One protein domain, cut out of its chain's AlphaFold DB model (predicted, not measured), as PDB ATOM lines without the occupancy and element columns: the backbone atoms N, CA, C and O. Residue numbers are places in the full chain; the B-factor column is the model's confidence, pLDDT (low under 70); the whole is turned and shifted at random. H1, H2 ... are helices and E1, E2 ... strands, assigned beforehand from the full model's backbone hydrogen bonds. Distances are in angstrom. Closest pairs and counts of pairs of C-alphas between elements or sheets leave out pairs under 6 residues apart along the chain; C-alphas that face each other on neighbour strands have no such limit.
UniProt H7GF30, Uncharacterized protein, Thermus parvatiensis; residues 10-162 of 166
ATOM      1  N   GLY A  10      14.922   5.856 -21.311       82.62
ATOM      2  CA  GLY A  10      13.574   6.204 -20.881       82.62
ATOM      3  C   GLY A  10      12.962   5.134 -19.991       82.62
ATOM      4  O   GLY A  10      12.887   3.970 -20.378       82.62
ATOM      5  N   LEU A  11      12.478   5.540 -18.820       82.56
ATOM      6  CA  LEU A  11      11.572   4.742 -18.005       82.56
ATOM      7  C   LEU A  11      10.141   5.069 -18.427       82.56
ATOM      8  O   LEU A  11       9.646   6.169 -18.174       82.56
ATOM      9  N   VAL A  12       9.473   4.111 -19.062       81.62
ATOM     10  CA  VAL A  12       8.077   4.238 -19.492       81.62
ATOM     11  C   VAL A  12       7.231   3.269 -18.678       81.62
ATOM     12  O   VAL A  12       7.434   2.059 -18.748       81.62
ATOM     13  N   TYR A  13       6.291   3.801 -17.897       79.44
ATOM     14  CA  TYR A  13       5.456   3.016 -16.991       79.44
ATOM     15  C   TYR A  13       4.049   3.622 -16.858       79.44
ATOM     16  O   TYR A  13       3.941   4.835 -16.660       79.44
ATOM     17  N   PRO A  14       2.973   2.813 -16.873       73.12
ATOM     18  CA  PRO A  14       2.960   1.346 -16.930       73.12
ATOM     19  C   PRO A  14       3.286   0.791 -18.325       73.12
ATOM     20  O   PRO A  14       2.972   1.406 -19.342       73.12
ATOM     21  N   ALA A  15       3.935  -0.378 -18.368       65.19
ATOM     22  CA  ALA A  15       4.321  -1.061 -19.612       65.19
ATOM     23  C   ALA A  15       3.244  -2.032 -20.149       65.19
ATOM     24  O   ALA A  15       3.437  -2.636 -21.205       65.19
ATOM     25  N   GLY A  16       2.126  -2.191 -19.425       62.41
ATOM     26  CA  GLY A  16       1.024  -3.099 -19.762       62.41
ATOM     27  C   GLY A  16       0.104  -2.591 -20.880       62.41
ATOM     28  O   GLY A  16       0.121  -1.417 -21.237       62.41
ATOM     29  N   SER A  17      -0.718  -3.488 -21.433       58.38
ATOM     30  CA  SER A  17      -1.587  -3.228 -22.595       58.38
ATOM     31  C   SER A  17      -2.875  -2.455 -22.287       58.38
ATOM     32  O   SER A  17      -3.528  -1.982 -23.213       58.38
ATOM     33  N   SER A  18      -3.259  -2.332 -21.015       65.88
ATOM     34  CA  SER A  18      -4.536  -1.740 -20.594       65.88
ATOM     35  C   SER A  18      -4.459  -0.253 -20.244       65.88
ATOM     36  O   SER A  18      -5.495   0.405 -20.182       65.88
ATOM     37  N   LEU A  19      -3.257   0.286 -20.016       68.12
ATOM     38  CA  LEU A  19      -3.048   1.677 -19.617       68.12
ATOM     39  C   LEU A  19      -2.147   2.402 -20.625       68.12
ATOM     40  O   LEU A  19      -1.232   1.795 -21.185       68.12
ATOM     41  N   PRO A  20      -2.374   3.707 -20.862       70.69
ATOM     42  CA  PRO A  20      -1.529   4.483 -21.753       70.69
ATOM     43  C   PRO A  20      -0.101   4.560 -21.204       70.69
ATOM     44  O   PRO A  20       0.128   4.926 -20.049       70.69
ATOM     45  N   LYS A  21       0.867   4.214 -22.060       80.38
ATOM     46  CA  LYS A  21       2.298   4.302 -21.757       80.38
ATOM     47  C   LYS A  21       2.669   5.743 -21.433       80.38
ATOM     48  O   LYS A  21       2.434   6.639 -22.241       80.38
ATOM     49  N   LYS A  22       3.290   5.941 -20.275       83.44
ATOM     50  CA  LYS A  22       3.651   7.262 -19.773       83.44
ATOM     51  C   LYS A  22       5.152   7.330 -19.484       83.44
ATOM     52  O   LYS A  22       5.648   6.498 -18.720       83.44
ATOM     53  N   PRO A  23       5.902   8.262 -20.095       86.12
ATOM     54  CA  PRO A  23       7.293   8.481 -19.732       86.12
ATOM     55  C   PRO A  23       7.353   9.066 -18.320       86.12
ATOM     56  O   PRO A  23       6.656  10.023 -17.996       86.12
ATOM     57  N   ARG A  24       8.168   8.454 -17.463       87.56
ATOM     58  CA  ARG A  24       8.353   8.852 -16.061       87.56
ATOM     59  C   ARG A  24       9.711   9.498 -15.838       87.56
ATOM     60  O   ARG A  24       9.805  10.514 -15.163       87.56
ATOM     61  N   LEU A  25      10.739   8.928 -16.461       89.06
ATOM     62  CA  LEU A  25      12.099   9.444 -16.465       89.06
ATOM     63  C   LEU A  25      12.640   9.377 -17.886       89.06
ATOM     64  O   LEU A  25      12.525   8.339 -18.536       89.06
ATOM     65  N   LEU A  26      13.242  10.459 -18.355       88.69
ATOM     66  CA  LEU A  26      13.894  10.538 -19.652       88.69
ATOM     67  C   LEU A  26      15.299  11.091 -19.462       88.69
ATOM     68  O   LEU A  26      15.477  12.143 -18.860       88.69
ATOM     69  N   ILE A  27      16.302  10.405 -19.993       88.06
ATOM     70  CA  ILE A  27      17.678  10.891 -20.015       88.06
ATOM     71  C   ILE A  27      18.082  11.065 -21.470       88.06
ATOM     72  O   ILE A  27      17.975  10.145 -22.284       88.06
ATOM     73  N   SER A  28      18.538  12.269 -21.800       85.00
ATOM     74  CA  SER A  28      19.139  12.550 -23.098       85.00
ATOM     75  C   SER A  28      20.650  12.654 -22.938       85.00
ATOM     76  O   SER A  28      21.146  13.506 -22.207       85.00
ATOM     77  N   LEU A  29      21.368  11.793 -23.648       80.81
ATOM     78  CA  LEU A  29      22.805  11.833 -23.842       80.81
ATOM     79  C   LEU A  29      23.082  12.534 -25.171       80.81
ATOM     80  O   LEU A  29      22.974  11.950 -26.250       80.81
ATOM     81  N   LYS A  30      23.475  13.807 -25.128       71.12
ATOM     82  CA  LYS A  30      23.849  14.500 -26.366       71.12
ATOM     83  C   LYS A  30      25.321  14.241 -26.671       71.12
ATOM     84  O   LYS A  30      26.209  14.510 -25.862       71.12
ATOM     85  N   SER A  31      25.559  13.716 -27.872       56.00
ATOM     86  CA  SER A  31      26.888  13.383 -28.383       56.00
ATOM     87  C   SER A  31      27.862  14.571 -28.368       56.00
ATOM     88  O   SER A  31      27.487  15.727 -28.581       56.00
ATOM     89  N   ILE A  32      29.126  14.217 -28.112       58.50
ATOM     90  CA  ILE A  32      30.357  15.018 -28.040       58.50
ATOM     91  C   ILE A  32      30.237  16.411 -28.679       58.50
ATOM     92  O   ILE A  32      30.142  16.559 -29.904       58.50
ATOM     93  N   LEU A  33      30.317  17.457 -27.853       61.28
ATOM     94  CA  LEU A  33      30.333  18.847 -28.304       61.28
ATOM     95  C   LEU A  33      31.689  19.220 -28.909       61.28
ATOM     96  O   LEU A  33      32.491  19.924 -28.302       61.28
ATOM     97  N   LYS A  34      31.895  18.801 -30.163       55.94
ATOM     98  CA  LYS A  34      33.096  19.119 -30.950       55.94
ATOM     99  C   LYS A  34      33.210  20.593 -31.365       55.94
ATOM    100  O   LYS A  34      34.268  21.028 -31.796       55.94
ATOM    101  N   ASN A  35      32.125  21.371 -31.280       58.53
ATOM    102  CA  ASN A  35      32.118  22.784 -31.674       58.53
ATOM    103  C   ASN A  35      31.127  23.624 -30.837       58.53
ATOM    104  O   ASN A  35      30.011  23.910 -31.294       58.53
ATOM    105  N   PRO A  36      31.505  24.011 -29.608       56.47
ATOM    106  CA  PRO A  36      30.629  24.760 -28.707       56.47
ATOM    107  C   PRO A  36      30.365  26.204 -29.172       56.47
ATOM    108  O   PRO A  36      29.268  26.714 -28.980       56.47
ATOM    109  N   SER A  37      31.314  26.866 -29.843       53.38
ATOM    110  CA  SER A  37      31.236  28.311 -30.125       53.38
ATOM    111  C   SER A  37      30.158  28.712 -31.140       53.38
ATOM    112  O   SER A  37      29.611  29.804 -31.040       53.38
ATOM    113  N   GLY A  38      29.840  27.851 -32.112       54.91
ATOM    114  CA  GLY A  38      28.911  28.186 -33.201       54.91
ATOM    115  C   GLY A  38      27.483  27.669 -33.035       54.91
ATOM    116  O   GLY A  38      26.629  27.997 -33.849       54.91
ATOM    117  N   SER A  39      27.222  26.820 -32.038       59.00
ATOM    118  CA  SER A  39      25.942  26.102 -31.941       59.00
ATOM    119  C   SER A  39      25.325  26.097 -30.546       59.00
ATOM    120  O   SER A  39      24.325  25.423 -30.337       59.00
ATOM    121  N   TRP A  40      25.900  26.831 -29.592       62.16
ATOM    122  CA  TRP A  40      25.505  26.727 -28.191       62.16
ATOM    123  C   TRP A  40      24.126  27.319 -27.853       62.16
ATOM    124  O   TRP A  40      23.322  26.542 -27.343       62.16
ATOM    125  N   PRO A  41      23.798  28.592 -28.172       60.59
ATOM    126  CA  PRO A  41      22.464  29.133 -27.885       60.59
ATOM    127  C   PRO A  41      21.373  28.268 -28.519       60.59
ATOM    128  O   PRO A  41      20.537  27.710 -27.823       60.59
ATOM    129  N   ASN A  42      21.527  27.989 -29.815       66.50
ATOM    130  CA  ASN A  42      20.575  27.183 -30.570       66.50
ATOM    131  C   ASN A  42      20.394  25.778 -29.979       66.50
ATOM    132  O   ASN A  42      19.279  25.287 -29.912       66.50
ATOM    133  N   ARG A  43      21.463  25.117 -29.506       68.88
ATOM    134  CA  ARG A  43      21.355  23.770 -28.914       68.88
ATOM    135  C   ARG A  43      20.672  23.766 -27.553       68.88
ATOM    136  O   ARG A  43      20.093  22.737 -27.202       68.88
ATOM    137  N   LEU A  44      20.826  24.841 -26.781       73.19
ATOM    138  CA  LEU A  44      20.149  25.011 -25.503       73.19
ATOM    139  C   LEU A  44      18.663  25.269 -25.731       73.19
ATOM    140  O   LEU A  44      17.831  24.619 -25.106       73.19
ATOM    141  N   ASP A  45      18.350  26.142 -26.686       74.00
ATOM    142  CA  ASP A  45      16.985  26.447 -27.102       74.00
ATOM    143  C   ASP A  45      16.291  25.200 -27.669       74.00
ATOM    144  O   ASP A  45      15.162  24.897 -27.284       74.00
ATOM    145  N   ASP A  46      16.993  24.410 -28.492       77.00
ATOM    146  CA  ASP A  46      16.512  23.117 -28.990       77.00
ATOM    147  C   ASP A  46      16.202  22.158 -27.832       77.00
ATOM    148  O   ASP A  46      15.141  21.540 -27.810       77.00
ATOM    149  N   LEU A  47      17.109  22.043 -26.849       77.62
ATOM    150  CA  LEU A  47      16.895  21.195 -25.672       77.62
ATOM    151  C   LEU A  47      15.653  21.648 -24.900       77.62
ATOM    152  O   LEU A  47      14.800  20.822 -24.589       77.62
ATOM    153  N   VAL A  48      15.534  22.944 -24.613       79.38
ATOM    154  CA  VAL A  48      14.381  23.498 -23.895       79.38
ATOM    155  C   VAL A  48      13.093  23.251 -24.678       79.38
ATOM    156  O   VAL A  48      12.102  22.843 -24.077       79.38
ATOM    157  N   GLY A  49      13.094  23.426 -26.001       80.50
ATOM    158  CA  GLY A  49      11.936  23.160 -26.857       80.50
ATOM    159  C   GLY A  49      11.521  21.686 -26.872       80.50
ATOM    160  O   GLY A  49      10.336  21.365 -26.738       80.50
ATOM    161  N   GLU A  50      12.491  20.778 -26.972       82.19
ATOM    162  CA  GLU A  50      12.269  19.330 -26.924       82.19
ATOM    163  C   GLU A  50      11.695  18.887 -25.569       82.19
ATOM    164  O   GLU A  50      10.725  18.132 -25.514       82.19
ATOM    165  N   VAL A  51      12.273  19.386 -24.477       84.31
ATOM    166  CA  VAL A  51      11.824  19.113 -23.106       84.31
ATOM    167  C   VAL A  51      10.417  19.661 -22.873       84.31
ATOM    168  O   VAL A  51       9.546  18.938 -22.391       84.31
ATOM    169  N   SER A  52      10.166  20.902 -23.295       83.44
ATOM    170  CA  SER A  52       8.852  21.548 -23.189       83.44
ATOM    171  C   SER A  52       7.769  20.756 -23.917       83.44
ATOM    172  O   SER A  52       6.667  20.595 -23.399       83.44
ATOM    173  N   SER A  53       8.095  20.207 -25.091       83.75
ATOM    174  CA  SER A  53       7.164  19.409 -25.895       83.75
ATOM    175  C   SER A  53       6.710  18.133 -25.184       83.75
ATOM    176  O   SER A  53       5.543  17.762 -25.283       83.75
ATOM    177  N   VAL A  54       7.601  17.467 -24.442       83.00
ATOM    178  CA  VAL A  54       7.221  16.273 -23.669       83.00
ATOM    179  C   VAL A  54       6.488  16.658 -22.389       83.00
ATOM    180  O   VAL A  54       5.480  16.037 -22.068       83.00
ATOM    181  N   GLN A  55       6.929  17.705 -21.693       85.31
ATOM    182  CA  GLN A  55       6.277  18.185 -20.468       85.31
ATOM    183  C   GLN A  55       4.867  18.742 -20.711       85.31
ATOM    184  O   GLN A  55       4.038  18.710 -19.809       85.31
ATOM    185  N   LEU A  56       4.557  19.188 -21.933       84.12
ATOM    186  CA  LEU A  56       3.191  19.513 -22.360       84.12
ATOM    187  C   LEU A  56       2.242  18.311 -22.278       84.12
ATOM    188  O   LEU A  56       1.067  18.477 -21.960       84.12
ATOM    189  N   LEU A  57       2.743  17.114 -22.591       82.56
ATOM    190  CA  LEU A  57       1.962  15.875 -22.587       82.56
ATOM    191  C   LEU A  57       2.040  15.156 -21.236       82.56
ATOM    192  O   LEU A  57       1.077  14.517 -20.817       82.56
ATOM    193  N   PHE A  58       3.187  15.266 -20.566       84.69
ATOM    194  CA  PHE A  58       3.524  14.554 -19.338       84.69
ATOM    195  C   PHE A  58       4.213  15.507 -18.347       84.69
ATOM    196  O   PHE A  58       5.438  15.481 -18.226       84.69
ATOM    197  N   PRO A  59       3.466  16.387 -17.652       83.31
ATOM    198  CA  PRO A  59       4.047  17.419 -16.783       83.31
ATOM    199  C   PRO A  59       4.890  16.865 -15.625       83.31
ATOM    200  O   PRO A  59       5.779  17.529 -15.104       83.31
ATOM    201  N   GLU A  60       4.613  15.631 -15.218       84.62
ATOM    202  CA  GLU A  60       5.319  14.933 -14.139       84.62
ATOM    203  C   GLU A  60       6.613  14.243 -14.580       84.62
ATOM    204  O   GLU A  60       7.348  13.751 -13.723       84.62
ATOM    205  N   VAL A  61       6.901  14.187 -15.885       87.69
ATOM    206  CA  VAL A  61       8.111  13.538 -16.391       87.69
ATOM    207  C   VAL A  61       9.356  14.202 -15.806       87.69
ATOM    208  O   VAL A  61       9.470  15.428 -15.760       87.69
ATOM    209  N   VAL A  62      10.297  13.382 -15.352       89.19
ATOM    210  CA  VAL A  62      11.616  13.824 -14.901       89.19
ATOM    211  C   VAL A  62      12.590  13.719 -16.064       89.19
ATOM    212  O   VAL A  62      12.599  12.716 -16.781       89.19
ATOM    213  N   VAL A  63      13.414  14.740 -16.263       89.56
ATOM    214  CA  VAL A  63      14.339  14.848 -17.384       89.56
ATOM    215  C   VAL A  63      15.768  15.077 -16.899       89.56
ATOM    216  O   VAL A  63      16.096  16.079 -16.270       89.56
ATOM    217  N   GLY A  64      16.655  14.156 -17.262       90.75
ATOM    218  CA  GLY A  64      18.096  14.285 -17.092       90.75
ATOM    219  C   GLY A  64      18.802  14.612 -18.403       90.75
ATOM    220  O   GLY A  64      18.406  14.152 -19.480       90.75
ATOM    221  N   TYR A  65      19.889  15.371 -18.318       88.12
ATOM    222  CA  TYR A  65      20.709  15.703 -19.476       88.12
ATOM    223  C   TYR A  65      22.185  15.375 -19.248       88.12
ATOM    224  O   TYR A  65      22.819  15.897 -18.337       88.12
ATOM    225  N   VAL A  66      22.753  14.528 -20.103       89.00
ATOM    226  CA  VAL A  66      24.171  14.157 -20.066       89.00
ATOM    227  C   VAL A  66      24.868  14.725 -21.293       89.00
ATOM    228  O   VAL A  66      24.364  14.632 -22.418       89.00
ATOM    229  N   VAL A  67      26.045  15.307 -21.091       87.62
ATOM    230  CA  VAL A  67      26.830  15.900 -22.170       87.62
ATOM    231  C   VAL A  67      28.307  15.570 -22.051       87.62
ATOM    232  O   VAL A  67      28.869  15.557 -20.962       87.62
ATOM    233  N   VAL A  68      28.945  15.354 -23.201       87.81
ATOM    234  CA  VAL A  68      30.390  15.138 -23.304       87.81
ATOM    235  C   VAL A  68      31.052  16.362 -23.939       87.81
ATOM    236  O   VAL A  68      30.707  16.755 -25.059       87.81
ATOM    237  N   LEU A  69      32.011  16.959 -23.234       88.06
ATOM    238  CA  LEU A  69      32.845  18.071 -23.689       88.06
ATOM    239  C   LEU A  69      34.216  17.539 -24.085       88.06
ATOM    240  O   LEU A  69      34.903  16.958 -23.253       88.06
ATOM    241  N   ASP A  70      34.608  17.732 -25.343       87.12
ATOM    242  CA  ASP A  70      35.890  17.253 -25.861       87.12
ATOM    243  C   ASP A  70      36.854  18.413 -26.094       87.12
ATOM    244  O   ASP A  70      36.793  19.109 -27.109       87.12
ATOM    245  N   TYR A  71      37.782  18.579 -25.154       87.44
ATOM    246  CA  TYR A  71      38.838  19.586 -25.180       87.44
ATOM    247  C   TYR A  71      39.852  19.370 -26.314       87.44
ATOM    248  O   TYR A  71      40.637  20.271 -26.603       87.44
ATOM    249  N   GLY A  72      39.831  18.212 -26.981       85.19
ATOM    250  CA  GLY A  72      40.666  17.902 -28.138       85.19
ATOM    251  C   GLY A  72      39.980  18.097 -29.491       85.19
ATOM    252  O   GLY A  72      40.645  18.052 -30.532       85.19
ATOM    253  N   ALA A  73      38.669  18.345 -29.511       82.06
ATOM    254  CA  ALA A  73      37.903  18.370 -30.748       82.06
ATOM    255  C   ALA A  73      38.232  19.584 -31.639       82.06
ATOM    256  O   ALA A  73      38.250  20.717 -31.155       82.06
ATOM    257  N   PRO A  74      38.401  19.398 -32.965       76.69
ATOM    258  CA  PRO A  74      38.612  20.509 -33.887       76.69
ATOM    259  C   PRO A  74      37.451  21.507 -33.877       76.69
ATOM    260  O   PRO A  74      36.306  21.145 -34.154       76.69
ATOM    261  N   THR A  75      37.758  22.786 -33.656       72.06
ATOM    262  CA  THR A  75      36.755  23.861 -33.655       72.06
ATOM    263  C   THR A  75      36.851  24.720 -34.913       72.06
ATOM    264  O   THR A  75      37.917  24.875 -35.518       72.06
ATOM    265  N   LYS A  76      35.710  25.270 -35.344       68.88
ATOM    266  CA  LYS A  76      35.631  26.151 -36.518       68.88
ATOM    267  C   LYS A  76      36.065  27.564 -36.118       68.88
ATOM    268  O   LYS A  76      35.390  28.200 -35.308       68.88
ATOM    269  N   ARG A  77      37.153  28.081 -36.698       66.12
ATOM    270  CA  ARG A  77      37.596  29.477 -36.489       66.12
ATOM    271  C   ARG A  77      37.024  30.430 -37.550       66.12
ATOM    272  O   ARG A  77      36.463  29.992 -38.560       66.12
ATOM    273  N   ARG A  78      37.163  31.750 -37.330       58.88
ATOM    274  CA  ARG A  78      36.888  32.779 -38.359       58.88
ATOM    275  C   ARG A  78      37.635  32.400 -39.645       58.88
ATOM    276  O   ARG A  78      38.831  32.139 -39.594       58.88
ATOM    277  N   GLY A  79      36.912  32.315 -40.763       64.12
ATOM    278  CA  GLY A  79      37.436  31.813 -42.042       64.12
ATOM    279  C   GLY A  79      37.077  30.356 -42.370       64.12
ATOM    280  O   GLY A  79      37.440  29.871 -43.430       64.12
ATOM    281  N   GLY A  80      36.352  29.646 -41.496       68.12
ATOM    282  CA  GLY A  80      35.775  28.331 -41.810       68.12
ATOM    283  C   GLY A  80      36.729  27.139 -41.702       68.12
ATOM    284  O   GLY A  80      36.294  26.005 -41.882       68.12
ATOM    285  N   VAL A  81      37.994  27.379 -41.356       73.38
ATOM    286  CA  VAL A  81      39.006  26.334 -41.172       73.38
ATOM    287  C   VAL A  81      38.814  25.656 -39.815       73.38
ATOM    288  O   VAL A  81      38.740  26.327 -38.779       73.38
ATOM    289  N   TYR A  82      38.751  24.325 -39.825       73.88
ATOM    290  CA  TYR A  82      38.750  23.498 -38.620       73.88
ATOM    291  C   TYR A  82      40.187  23.226 -38.189       73.88
ATOM    292  O   TYR A  82      40.991  22.748 -38.990       73.88
ATOM    293  N   ARG A  83      40.519  23.523 -36.931       73.88
ATOM    294  CA  ARG A  83      41.813  23.157 -36.338       73.88
ATOM    295  C   ARG A  83      41.617  22.625 -34.920       73.88
ATOM    296  O   ARG A  83      40.719  23.115 -34.228       73.88
ATOM    297  N   PRO A  84      42.435  21.652 -34.483       75.81
ATOM    298  CA  PRO A  84      42.497  21.275 -33.079       75.81
ATOM    299  C   PRO A  84      42.815  22.502 -32.208       75.81
ATOM    300  O   PRO A  84      43.634  23.334 -32.619       75.81
ATOM    301  N   PRO A  85      42.175  22.641 -31.040       81.25
ATOM    302  CA  PRO A  85      42.498  23.687 -30.080       81.25
ATOM    303  C   PRO A  85      43.924  23.500 -29.553       81.25
ATOM    304  O   PRO A  85      44.411  22.372 -29.419       81.25
ATOM    305  N   GLN A  86      44.593  24.607 -29.240       80.00
ATOM    306  CA  GLN A  86      45.909  24.603 -28.596       80.00
ATOM    307  C   GLN A  86      45.762  24.889 -27.103       80.00
ATOM    308  O   GLN A  86      45.032  25.794 -26.712       80.00
ATOM    309  N   GLY A  87      46.440  24.105 -26.259       82.38
ATOM    310  CA  GLY A  87      46.365  24.252 -24.803       82.38
ATOM    311  C   GLY A  87      44.921  24.311 -24.290       82.38
ATOM    312  O   GLY A  87      44.118  23.426 -24.602       82.38
ATOM    313  N   ASN A  88      44.621  25.393 -23.566       82.56
ATOM    314  CA  ASN A  88      43.399  25.636 -22.791       82.56
ATOM    315  C   ASN A  88      42.421  26.609 -23.480       82.56
ATOM    316  O   ASN A  88      41.617  27.287 -22.842       82.56
ATOM    317  N   GLU A  89      42.493  26.726 -24.808       82.88
ATOM    318  CA  GLU A  89      41.655  27.652 -25.585       82.88
ATOM    319  C   GLU A  89      40.140  27.452 -25.393       82.88
ATOM    320  O   GLU A  89      39.365  28.386 -25.607       82.88
ATOM    321  N   LEU A  90      39.705  26.242 -25.022       83.06
ATOM    322  CA  LEU A  90      38.287  25.912 -24.860       83.06
ATOM    323  C   LEU A  90      37.757  26.151 -23.444       83.06
ATOM    324  O   LEU A  90      36.538  26.268 -23.292       83.06
ATOM    325  N   ASP A  91      38.627  26.306 -22.440       86.19
ATOM    326  CA  ASP A  91      38.239  26.455 -21.033       86.19
ATOM    327  C   ASP A  91      37.209  27.578 -20.825       86.19
ATOM    328  O   ASP A  91      36.175  27.321 -20.205       86.19
ATOM    329  N   PRO A  92      37.373  28.801 -21.382       84.62
ATOM    330  CA  PRO A  92      36.407  29.877 -21.154       84.62
ATOM    331  C   PRO A  92      35.041  29.591 -21.785       84.62
ATOM    332  O   PRO A  92      34.001  30.002 -21.263       84.62
ATOM    333  N   ILE A  93      35.027  28.892 -22.923       80.81
ATOM    334  CA  ILE A  93      33.800  28.553 -23.647       80.81
ATOM    335  C   ILE A  93      33.057  27.450 -22.894       80.81
ATOM    336  O   ILE A  93      31.851  27.561 -22.671       80.81
ATOM    337  N   TYR A  94      33.772  26.414 -22.459       84.69
ATOM    338  CA  TYR A  94      33.195  25.325 -21.682       84.69
ATOM    339  C   TYR A  94      32.797  25.750 -20.266       84.69
ATOM    340  O   TYR A  94      31.774  25.286 -19.770       84.69
ATOM    341  N   ALA A  95      33.491  26.704 -19.643       86.25
ATOM    342  CA  ALA A  95      33.058  27.296 -18.379       86.25
ATOM    343  C   ALA A  95      31.692  27.991 -18.515       86.25
ATOM    344  O   ALA A  95      30.773  27.703 -17.748       86.25
ATOM    345  N   ARG A  96      31.515  28.840 -19.539       82.44
ATOM    346  CA  ARG A  96      30.219  29.486 -19.832       82.44
ATOM    347  C   ARG A  96      29.125  28.471 -20.157       82.44
ATOM    348  O   ARG A  96      27.976  28.642 -19.758       82.44
ATOM    349  N   PHE A  97      29.479  27.408 -20.872       80.81
ATOM    350  CA  PHE A  97      28.570  26.309 -21.175       80.81
ATOM    351  C   PHE A  97      28.086  25.604 -19.897       80.81
ATOM    352  O   PHE A  97      26.880  25.471 -19.689       80.81
ATOM    353  N   LYS A  98      29.013  25.220 -19.009       85.62
ATOM    354  CA  LYS A  98      28.699  24.580 -17.724       85.62
ATOM    355  C   LYS A  98      27.818  25.479 -16.853       85.62
ATOM    356  O   LYS A  98      26.853  24.995 -16.273       85.62
ATOM    357  N   GLN A  99      28.076  26.789 -16.836       85.00
ATOM    358  CA  GLN A  99      27.225  27.767 -16.147       85.00
ATOM    359  C   GLN A  99      25.794  27.799 -16.704       85.00
ATOM    360  O   GLN A  99      24.840  27.786 -15.930       85.00
ATOM    361  N   GLY A 100      25.628  27.797 -18.032       80.38
ATOM    362  CA  GLY A 100      24.305  27.764 -18.662       80.38
ATOM    363  C   GLY A 100      23.525  26.484 -18.350       80.38
ATOM    364  O   GLY A 100      22.338  26.548 -18.033       80.38
ATOM    365  N   LEU A 101      24.192  25.325 -18.367       81.12
ATOM    366  CA  LEU A 101      23.570  24.058 -17.969       81.12
ATOM    367  C   LEU A 101      23.192  24.021 -16.491       81.12
ATOM    368  O   LEU A 101      22.107  23.547 -16.160       81.12
ATOM    369  N   ALA A 102      24.059  24.525 -15.613       83.31
ATOM    370  CA  ALA A 102      23.761  24.616 -14.190       83.31
ATOM    371  C   ALA A 102      22.545  25.521 -13.944       83.31
ATOM    372  O   ALA A 102      21.652  25.153 -13.188       83.31
ATOM    373  N   ALA A 103      22.462  26.660 -14.638       81.12
ATOM    374  CA  ALA A 103      21.317  27.560 -14.549       81.12
ATOM    375  C   ALA A 103      20.013  26.903 -15.029       81.12
ATOM    376  O   ALA A 103      18.967  27.141 -14.429       81.12
ATOM    377  N   LEU A 104      20.060  26.058 -16.068       77.56
ATOM    378  CA  LEU A 104      18.899  25.263 -16.479       77.56
ATOM    379  C   LEU A 104      18.497  24.232 -15.423       77.56
ATOM    380  O   LEU A 104      17.316  24.159 -15.090       77.56
ATOM    381  N   ALA A 105      19.465  23.482 -14.889       79.06
ATOM    382  CA  ALA A 105      19.222  22.430 -13.901       79.06
ATOM    383  C   ALA A 105      18.700  22.967 -12.554       79.06
ATOM    384  O   ALA A 105      18.023  22.272 -11.805       79.06
ATOM    385  N   GLN A 106      19.014  24.224 -12.233       74.00
ATOM    386  CA  GLN A 106      18.576  24.885 -11.003       74.00
ATOM    387  C   GLN A 106      17.163  25.462 -11.078       74.00
ATOM    388  O   GLN A 106      16.638  25.902 -10.051       74.00
ATOM    389  N   ARG A 107      16.533  25.501 -12.259       67.56
ATOM    390  CA  ARG A 107      15.169  26.020 -12.369       67.56
ATOM    391  C   ARG A 107      14.270  25.135 -11.508       67.56
ATOM    392  O   ARG A 107      14.067  23.966 -11.808       67.56
ATOM    393  N   ARG A 108      13.698  25.719 -10.450       63.09
ATOM    394  CA  ARG A 108      12.647  25.107  -9.623       63.09
ATOM    395  C   ARG A 108      11.356  25.919  -9.704       63.09
ATOM    396  O   ARG A 108      11.038  26.666  -8.782       63.09
ATOM    397  N   PRO A 109      10.625  25.853 -10.818       55.81
ATOM    398  CA  PRO A 109       9.309  26.440 -10.920       55.81
ATOM    399  C   PRO A 109       8.295  25.544 -10.194       55.81
ATOM    400  O   PRO A 109       8.603  24.401  -9.839       55.81
ATOM    401  N   PRO A 110       7.054  26.015 -10.010       57.97
ATOM    402  CA  PRO A 110       5.968  25.102  -9.688       57.97
ATOM    403  C   PRO A 110       5.837  24.018 -10.785       57.97
ATOM    404  O   PRO A 110       6.271  24.232 -11.916       57.97
ATOM    405  N   LEU A 111       5.247  22.860 -10.451       53.09
ATOM    406  CA  LEU A 111       5.200  21.603 -11.243       53.09
ATOM    407  C   LEU A 111       4.703  21.710 -12.710       53.09
ATOM    408  O   LEU A 111       4.657  20.710 -13.412       53.09
ATOM    409  N   TRP A 112       4.302  22.895 -13.161       53.56
ATOM    410  CA  TRP A 112       3.663  23.192 -14.443       53.56
ATOM    411  C   TRP A 112       4.511  24.066 -15.381       53.56
ATOM    412  O   TRP A 112       4.044  24.431 -16.459       53.56
ATOM    413  N   ALA A 113       5.747  24.417 -15.018       63.03
ATOM    414  CA  ALA A 113       6.631  25.108 -15.954       63.03
ATOM    415  C   ALA A 113       7.299  24.134 -16.929       63.03
ATOM    416  O   ALA A 113       7.870  23.120 -16.536       63.03
ATOM    417  N   GLN A 114       7.253  24.487 -18.206       68.81
ATOM    418  CA  GLN A 114       7.861  23.726 -19.289       68.81
ATOM    419  C   GLN A 114       9.344  24.075 -19.456       68.81
ATOM    420  O   GLN A 114       9.782  25.180 -19.124       68.81
ATOM    421  N   GLY A 115      10.112  23.131 -19.997       71.62
ATOM    422  CA  GLY A 115      11.544  23.282 -20.234       71.62
ATOM    423  C   GLY A 115      12.402  22.966 -19.009       71.62
ATOM    424  O   GLY A 115      13.525  23.466 -18.917       71.62
ATOM    425  N   LEU A 116      11.872  22.187 -18.062       81.50
ATOM    426  CA  LEU A 116      12.586  21.791 -16.853       81.50
ATOM    427  C   LEU A 116      13.538  20.630 -17.107       81.50
ATOM    428  O   LEU A 116      13.146  19.614 -17.668       81.50
ATOM    429  N   VAL A 117      14.777  20.797 -16.658       85.62
ATOM    430  CA  VAL A 117      15.788  19.743 -16.612       85.62
ATOM    431  C   VAL A 117      16.162  19.587 -15.147       85.62
ATOM    432  O   VAL A 117      16.603  20.544 -14.527       85.62
ATOM    433  N   GLU A 118      15.946  18.411 -14.578       88.12
ATOM    434  CA  GLU A 118      16.093  18.161 -13.141       88.12
ATOM    435  C   GLU A 118      17.541  17.868 -12.739       88.12
ATOM    436  O   GLU A 118      17.910  18.005 -11.574       88.12
ATOM    437  N   GLY A 119      18.378  17.501 -13.706       89.25
ATOM    438  CA  GLY A 119      19.796  17.276 -13.491       89.25
ATOM    439  C   GLY A 119      20.592  17.366 -14.784       89.25
ATOM    440  O   GLY A 119      20.099  17.036 -15.866       89.25
ATOM    441  N   CYS A 120      21.850  17.778 -14.653       89.88
ATOM    442  CA  CYS A 120      22.830  17.764 -15.731       89.88
ATOM    443  C   CYS A 120      24.094  17.027 -15.273       89.88
ATOM    444  O   CYS A 120      24.577  17.293 -14.177       89.88
ATOM    445  N   TRP A 121      24.663  16.180 -16.131       91.94
ATOM    446  CA  TRP A 121      25.963  15.538 -15.913       91.94
ATOM    447  C   TRP A 121      26.914  15.862 -17.066       91.94
ATOM    448  O   TRP A 121      26.571  15.684 -18.240       91.94
ATOM    449  N   VAL A 122      28.098  16.385 -16.741       91.31
ATOM    450  CA  VAL A 122      29.076  16.869 -17.721       91.31
ATOM    451  C   VAL A 122      30.331  16.007 -17.670       91.31
ATOM    452  O   VAL A 122      31.114  16.081 -16.734       91.31
ATOM    453  N   LEU A 123      30.566  15.240 -18.728       91.81
ATOM    454  CA  LEU A 123      31.780  14.456 -18.908       91.81
ATOM    455  C   LEU A 123      32.811  15.269 -19.688       91.81
ATOM    456  O   LEU A 123      32.558  15.682 -20.819       91.81
ATOM    457  N   GLU A 124      33.986  15.484 -19.106       91.88
ATOM    458  CA  GLU A 124      35.071  16.234 -19.740       91.88
ATOM    459  C   GLU A 124      36.164  15.293 -20.239       91.88
ATOM    460  O   GLU A 124      36.843  14.634 -19.453       91.88
ATOM    461  N   ILE A 125      36.348  15.247 -21.555       91.69
ATOM    462  CA  ILE A 125      37.353  14.421 -22.219       91.69
ATOM    463  C   ILE A 125      38.339  15.286 -23.005       91.69
ATOM    464  O   ILE A 125      38.034  16.415 -23.380       91.69
ATOM    465  N   ASP A 126      39.509  14.741 -23.312       90.00
ATOM    466  CA  ASP A 126      40.456  15.316 -24.261       90.00
ATOM    467  C   ASP A 126      40.964  14.231 -25.208       90.00
ATOM    468  O   ASP A 126      41.797  13.399 -24.848       90.00
ATOM    469  N   THR A 127      40.473  14.256 -26.449       88.44
ATOM    470  CA  THR A 127      40.866  13.297 -27.494       88.44
ATOM    471  C   THR A 127      42.333  13.368 -27.914       88.44
ATOM    472  O   THR A 127      42.806  12.469 -28.609       88.44
ATOM    473  N   ARG A 128      43.084  14.387 -27.478       86.56
ATOM    474  CA  ARG A 128      44.536  14.495 -27.703       86.56
ATOM    475  C   ARG A 128      45.349  13.693 -26.680       86.56
ATOM    476  O   ARG A 128      46.568  13.613 -26.820       86.56
ATOM    477  N   ARG A 129      44.717  13.161 -25.627       88.75
ATOM    478  CA  ARG A 129      45.386  12.566 -24.460       88.75
ATOM    479  C   ARG A 129      44.943  11.122 -24.222       88.75
ATOM    480  O   ARG A 129      43.869  10.703 -24.637       88.75
ATOM    481  N   ALA A 130      45.781  10.375 -23.510       88.69
ATOM    482  CA  ALA A 130      45.436   9.086 -22.921       88.69
ATOM    483  C   ALA A 130      45.837   9.114 -21.431       88.69
ATOM    484  O   ALA A 130      47.005   9.400 -21.151       88.69
ATOM    485  N   PRO A 131      44.919   8.852 -20.479       88.19
ATOM    486  CA  PRO A 131      43.494   8.557 -20.663       88.19
ATOM    487  C   PRO A 131      42.686   9.758 -21.190       88.19
ATOM    488  O   PRO A 131      43.076  10.910 -21.011       88.19
ATOM    489  N   LEU A 132      41.565   9.464 -21.861       90.31
ATOM    490  CA  LEU A 132      40.698  10.471 -22.489       90.31
ATOM    491  C   LEU A 132      39.939  11.310 -21.455       90.31
ATOM    492  O   LEU A 132      39.794  12.512 -21.637       90.31
ATOM    493  N   LEU A 133      39.417  10.674 -20.405       92.06
ATOM    494  CA  LEU A 133      38.612  11.327 -19.372       92.06
ATOM    495  C   LEU A 133      39.522  12.148 -18.456       92.06
ATOM    496  O   LEU A 133      40.470  11.612 -17.885       92.06
ATOM    497  N   LEU A 134      39.238  13.444 -18.323       91.31
ATOM    498  CA  LEU A 134      40.117  14.375 -17.616       91.31
ATOM    499  C   LEU A 134      40.054  14.219 -16.093       91.31
ATOM    500  O   LEU A 134      41.082  14.339 -15.432       91.31
ATOM    501  N   ARG A 135      38.858  13.963 -15.547       93.12
ATOM    502  CA  ARG A 135      38.584  13.891 -14.100       93.12
ATOM    503  C   ARG A 135      37.734  12.647 -13.780       93.12
ATOM    504  O   ARG A 135      36.535  12.785 -13.562       93.12
ATOM    505  N   PRO A 136      38.294  11.424 -13.841       92.56
ATOM    506  CA  PRO A 136      37.505  10.191 -13.772       92.56
ATOM    507  C   PRO A 136      36.755  10.002 -12.450       92.56
ATOM    508  O   PRO A 136      35.572   9.684 -12.479       92.56
ATOM    509  N   GLU A 137      37.409  10.225 -11.311       94.56
ATOM    510  CA  GLU A 137      36.787  10.056  -9.988       94.56
ATOM    511  C   GLU A 137      35.665  11.077  -9.761       94.56
ATOM    512  O   GLU A 137      34.553  10.715  -9.379       94.56
ATOM    513  N   GLU A 138      35.919  12.346 -10.092       94.69
ATOM    514  CA  GLU A 138      34.920  13.416  -9.998       94.69
ATOM    515  C   GLU A 138      33.743  13.166 -10.947       94.69
ATOM    516  O   GLU A 138      32.596  13.344 -10.557       94.69
ATOM    517  N   ALA A 139      34.003  12.685 -12.169       92.62
ATOM    518  CA  ALA A 139      32.951  12.360 -13.124       92.62
ATOM    519  C   ALA A 139      32.010  11.262 -12.607       92.62
ATOM    520  O   ALA A 139      30.810  11.342 -12.858       92.62
ATOM    521  N   VAL A 140      32.531  10.259 -11.891       93.75
ATOM    522  CA  VAL A 140      31.707   9.212 -11.265       93.75
ATOM    523  C   VAL A 140      30.848   9.803 -10.152       93.75
ATOM    524  O   VAL A 140      29.632   9.634 -10.190       93.75
ATOM    525  N   ALA A 141      31.445  10.557  -9.226       95.00
ATOM    526  CA  ALA A 141      30.710  11.183  -8.126       95.00
ATOM    527  C   ALA A 141      29.628  12.165  -8.624       95.00
ATOM    528  O   ALA A 141      28.503  12.174  -8.128       95.00
ATOM    529  N   GLU A 142      29.938  12.963  -9.652       94.00
ATOM    530  CA  GLU A 142      28.973  13.843 -10.323       94.00
ATOM    531  C   GLU A 142      27.837  13.039 -10.990       94.00
ATOM    532  O   GLU A 142      26.688  13.483 -10.996       94.00
ATOM    533  N   GLY A 143      28.137  11.852 -11.530       92.88
ATOM    534  CA  GLY A 143      27.160  10.946 -12.137       92.88
ATOM    535  C   GLY A 143      26.217  10.302 -11.121       92.88
ATOM    536  O   GLY A 143      25.011  10.238 -11.361       92.88
ATOM    537  N   GLU A 144      26.740   9.876  -9.970       94.75
ATOM    538  CA  GLU A 144      25.937   9.369  -8.850       94.75
ATOM    539  C   GLU A 144      24.996  10.458  -8.323       94.75
ATOM    540  O   GLU A 144      23.781  10.260  -8.287       94.75
ATOM    541  N   ALA A 145      25.526  11.655  -8.050       93.25
ATOM    542  CA  ALA A 145      24.725  12.796  -7.605       93.25
ATOM    543  C   ALA A 145      23.644  13.196  -8.626       93.25
ATOM    544  O   ALA A 145      22.530  13.574  -8.254       93.25
ATOM    545  N   PHE A 146      23.954  13.101  -9.923       93.25
ATOM    546  CA  PHE A 146      22.989  13.310 -10.996       93.25
ATOM    547  C   PHE A 146      21.844  12.293 -10.937       93.25
ATOM    548  O   PHE A 146      20.681  12.695 -10.972       93.25
ATOM    549  N   LEU A 147      22.143  10.997 -10.820       93.19
ATOM    550  CA  LEU A 147      21.114   9.957 -10.742       93.19
ATOM    551  C   LEU A 147      20.258  10.097  -9.479       93.19
ATOM    552  O   LEU A 147      19.031  10.022  -9.575       93.19
ATOM    553  N   ASP A 148      20.875  10.377  -8.331       93.81
ATOM    554  CA  ASP A 148      20.171  10.600  -7.066       93.81
ATOM    555  C   ASP A 148      19.189  11.772  -7.155       93.81
ATOM    556  O   ASP A 148      18.050  11.670  -6.688       93.81
ATOM    557  N   ALA A 149      19.578  12.869  -7.813       91.44
ATOM    558  CA  ALA A 149      18.693  14.009  -8.038       91.44
ATOM    559  C   ALA A 149      17.463  13.629  -8.884       91.44
ATOM    560  O   ALA A 149      16.335  13.992  -8.536       91.44
ATOM    561  N   LEU A 150      17.655  12.860  -9.963       91.94
ATOM    562  CA  LEU A 150      16.552  12.413 -10.820       91.94
ATOM    563  C   LEU A 150      15.620  11.442 -10.091       91.94
ATOM    564  O   LEU A 150      14.399  11.570 -10.186       91.94
ATOM    565  N   VAL A 151      16.174  10.486  -9.342       91.44
ATOM    566  CA  VAL A 151      15.387   9.534  -8.547       91.44
ATOM    567  C   VAL A 151      14.626  10.259  -7.436       91.44
ATOM    568  O   VAL A 151      13.458   9.949  -7.200       91.44
ATOM    569  N   GLY A 152      15.242  11.252  -6.791       90.94
ATOM    570  CA  GLY A 152      14.595  12.096  -5.789       90.94
ATOM    571  C   GLY A 152      13.379  12.838  -6.347       90.94
ATOM    572  O   GLY A 152      12.293  12.775  -5.766       90.94
ATOM    573  N   GLU A 153      13.522  13.479  -7.510       89.31
ATOM    574  CA  GLU A 153      12.400  14.142  -8.184       89.31
ATOM    575  C   GLU A 153      11.333  13.150  -8.654       89.31
ATOM    576  O   GLU A 153      10.138  13.421  -8.508       89.31
ATOM    577  N   LEU A 154      11.738  11.979  -9.148       89.69
ATOM    578  CA  LEU A 154      10.807  10.936  -9.567       89.69
ATOM    579  C   LEU A 154       9.983  10.428  -8.381       89.69
ATOM    580  O   LEU A 154       8.764  10.320  -8.489       89.69
ATOM    581  N   ARG A 155      10.613  10.191  -7.227       89.88
ATOM    582  CA  ARG A 155       9.927   9.784  -5.992       89.88
ATOM    583  C   ARG A 155       8.969  10.858  -5.486       89.88
ATOM    584  O   ARG A 155       7.888  10.532  -5.009       89.88
ATOM    585  N   ARG A 156       9.337  12.136  -5.619       87.31
ATOM    586  CA  ARG A 156       8.482  13.266  -5.232       87.31
ATOM    587  C   ARG A 156       7.236  13.383  -6.116       87.31
ATOM    588  O   ARG A 156       6.175  13.740  -5.612       87.31
ATOM    589  N   ARG A 157       7.365  13.128  -7.421       86.12
ATOM    590  CA  ARG A 157       6.271  13.269  -8.401       86.12
ATOM    591  C   ARG A 157       5.408  12.015  -8.515       86.12
ATOM    592  O   ARG A 157       4.208  12.121  -8.728       86.12
ATOM    593  N   GLU A 158       6.007  10.842  -8.350       85.81
ATOM    594  CA  GLU A 158       5.375   9.537  -8.543       85.81
ATOM    595  C   GLU A 158       5.689   8.585  -7.372       85.81
ATOM    596  O   GLU A 158       6.311   7.536  -7.563       85.81
ATOM    597  N   PRO A 159       5.253   8.907  -6.139       84.94
ATOM    598  CA  PRO A 159       5.576   8.112  -4.948       84.94
ATOM    599  C   PRO A 159       5.054   6.672  -5.032       84.94
ATOM    600  O   PRO A 159       5.659   5.759  -4.475       84.94
ATOM    601  N   LEU A 160       3.969   6.450  -5.783       84.25
ATOM    602  CA  LEU A 160       3.365   5.130  -5.974       84.25
ATOM    603  C   LEU A 160       4.298   4.133  -6.684       84.25
ATOM    604  O   LEU A 160       4.121   2.931  -6.528       84.25
ATOM    605  N   LEU A 161       5.304   4.609  -7.428       81.69
ATOM    606  CA  LEU A 161       6.306   3.744  -8.064       81.69
ATOM    607  C   LEU A 161       7.269   3.094  -7.058       81.69
ATOM    608  O   LEU A 161       8.015   2.196  -7.435       81.69
ATOM    609  N   PHE A 162       7.275   3.548  -5.803       84.12
ATOM    610  CA  PHE A 162       8.250   3.149  -4.784       84.12
ATOM    611  C   PHE A 162       7.621   2.417  -3.587       84.12
ATOM    612  O   PHE A 162       8.317   2.167  -2.607       84.12
TER     613      PHE A 162
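What this domain is: This is residues 10 to 162 of the 166 residues of an uncharacterized protein of Thermus parvatiensis (UniProt H7GF30). A four-stranded sheet, E1 to E4, forms the core of an elongated body, with helices H1 and H2 covering one face along the strands and the long helix H3 over the other face. The hairpin link of residues 13 to 22 lies at one end of the long axis and the long link of residues 71 to 90 at the other, while the short helix H4 follows H3 at the hairpin's end. The printed part has 153 residues with four named helices and four named strands, in the order E1 E2 H1 E3 H2 E4 H3 H4. The sheet is mixed, in the order E1 E2 E3 E4, with E1 antiparallel to E2 and the other neighbours parallel; the class is mixed, helices and strands. The whole is only just compact, close to loose, with a radius of gyration of the C-alphas of 17.6 A and spans of 55 by 33 by 30 A.

How they stand to each other: E1, residues 10 to 12, is an edge strand, and it forms a hairpin with E2, residues 23 to 33; N 11 and O 25 are 2.8 A apart. E2 is parallel to E3, residues 62 to 70, at 11 degrees, with N 28 and O 64 within hydrogen-bond range at 3.0 A. E3 is parallel to the other edge strand, E4, residues 119 to 125, at 15 degrees, with N 67 and O 121 at 2.9 A. The sheet is twisted, its C-alphas lying up to 4.4 A off the best plane. H1, residues 40 to 57, is on the sheet over E2 and E3 at a height of 10.5 A, and its closest C-alpha pair with E3 is Val 51 and Val 63, 7.6 A apart. H2, residues 91 to 105, lies on the same face over E3 and E4 at a height of 9.8 A; the C-alphas of Ala 105 and Gly 119, the closest of H2 and E4, are 5.2 A apart. H1 and H2 are close but not clearly touching, with the C-alphas of Trp 40 and Phe 97 7.7 A apart, at a shallow tilt of 16 degrees, the same way. E2, H1, E3 and E3, H2, E4 are strand-helix-strand units, two parallel neighbour strands with a helix between, each with a right-handed crossover. H3, residues 136 to 157, is on the opposite face over E3 and E4 at a height of 8.0 A, which gives three layers, helices on both faces of the sheet; the C-alphas of Gly 119 and Phe 146, the closest of E4 and H3, are 5.7 A apart. H4, residues 159 to 162, is not on the sheet and is close to H3 but not clearly touching, with the C-alphas of Arg 155 and Phe 162 6.9 A apart. In H2 and H3 every O i to N i+4 pair is within hydrogen-bond range, in H1 13 of 14 are, and H4 is too short for such a pair.

Where its parts are: E1 begins at C-alpha 10, (13.574, 6.204, -20.881), and measures 6.0 A. E2 measures 26.7 A, H1 26.5 A, E3 26.9 A, H2 20.7 A and E4 19.8 A from first to last C-alpha. H3 is the longest helix, 31.8 A, beginning at C-alpha 136, (37.505, 10.191, -13.772). H4, 5.6 A, ends at C-alpha 162, (8.250, 3.149, -4.784).

The domain as a whole: The C-alphas of Ser 18 and Gly 79, the two farthest apart, are 57.9 A apart. The printed part has no cut. The links E3 to H2 and H2 to E4 are long, and in the first residues 75 to 76 pair with residues 82 to 83, antiparallel. The mean pLDDT of the printed part is 80.4, and it is under 70 in residues 15 to 19, 31 to 43, 76 to 80 and 107 to 114.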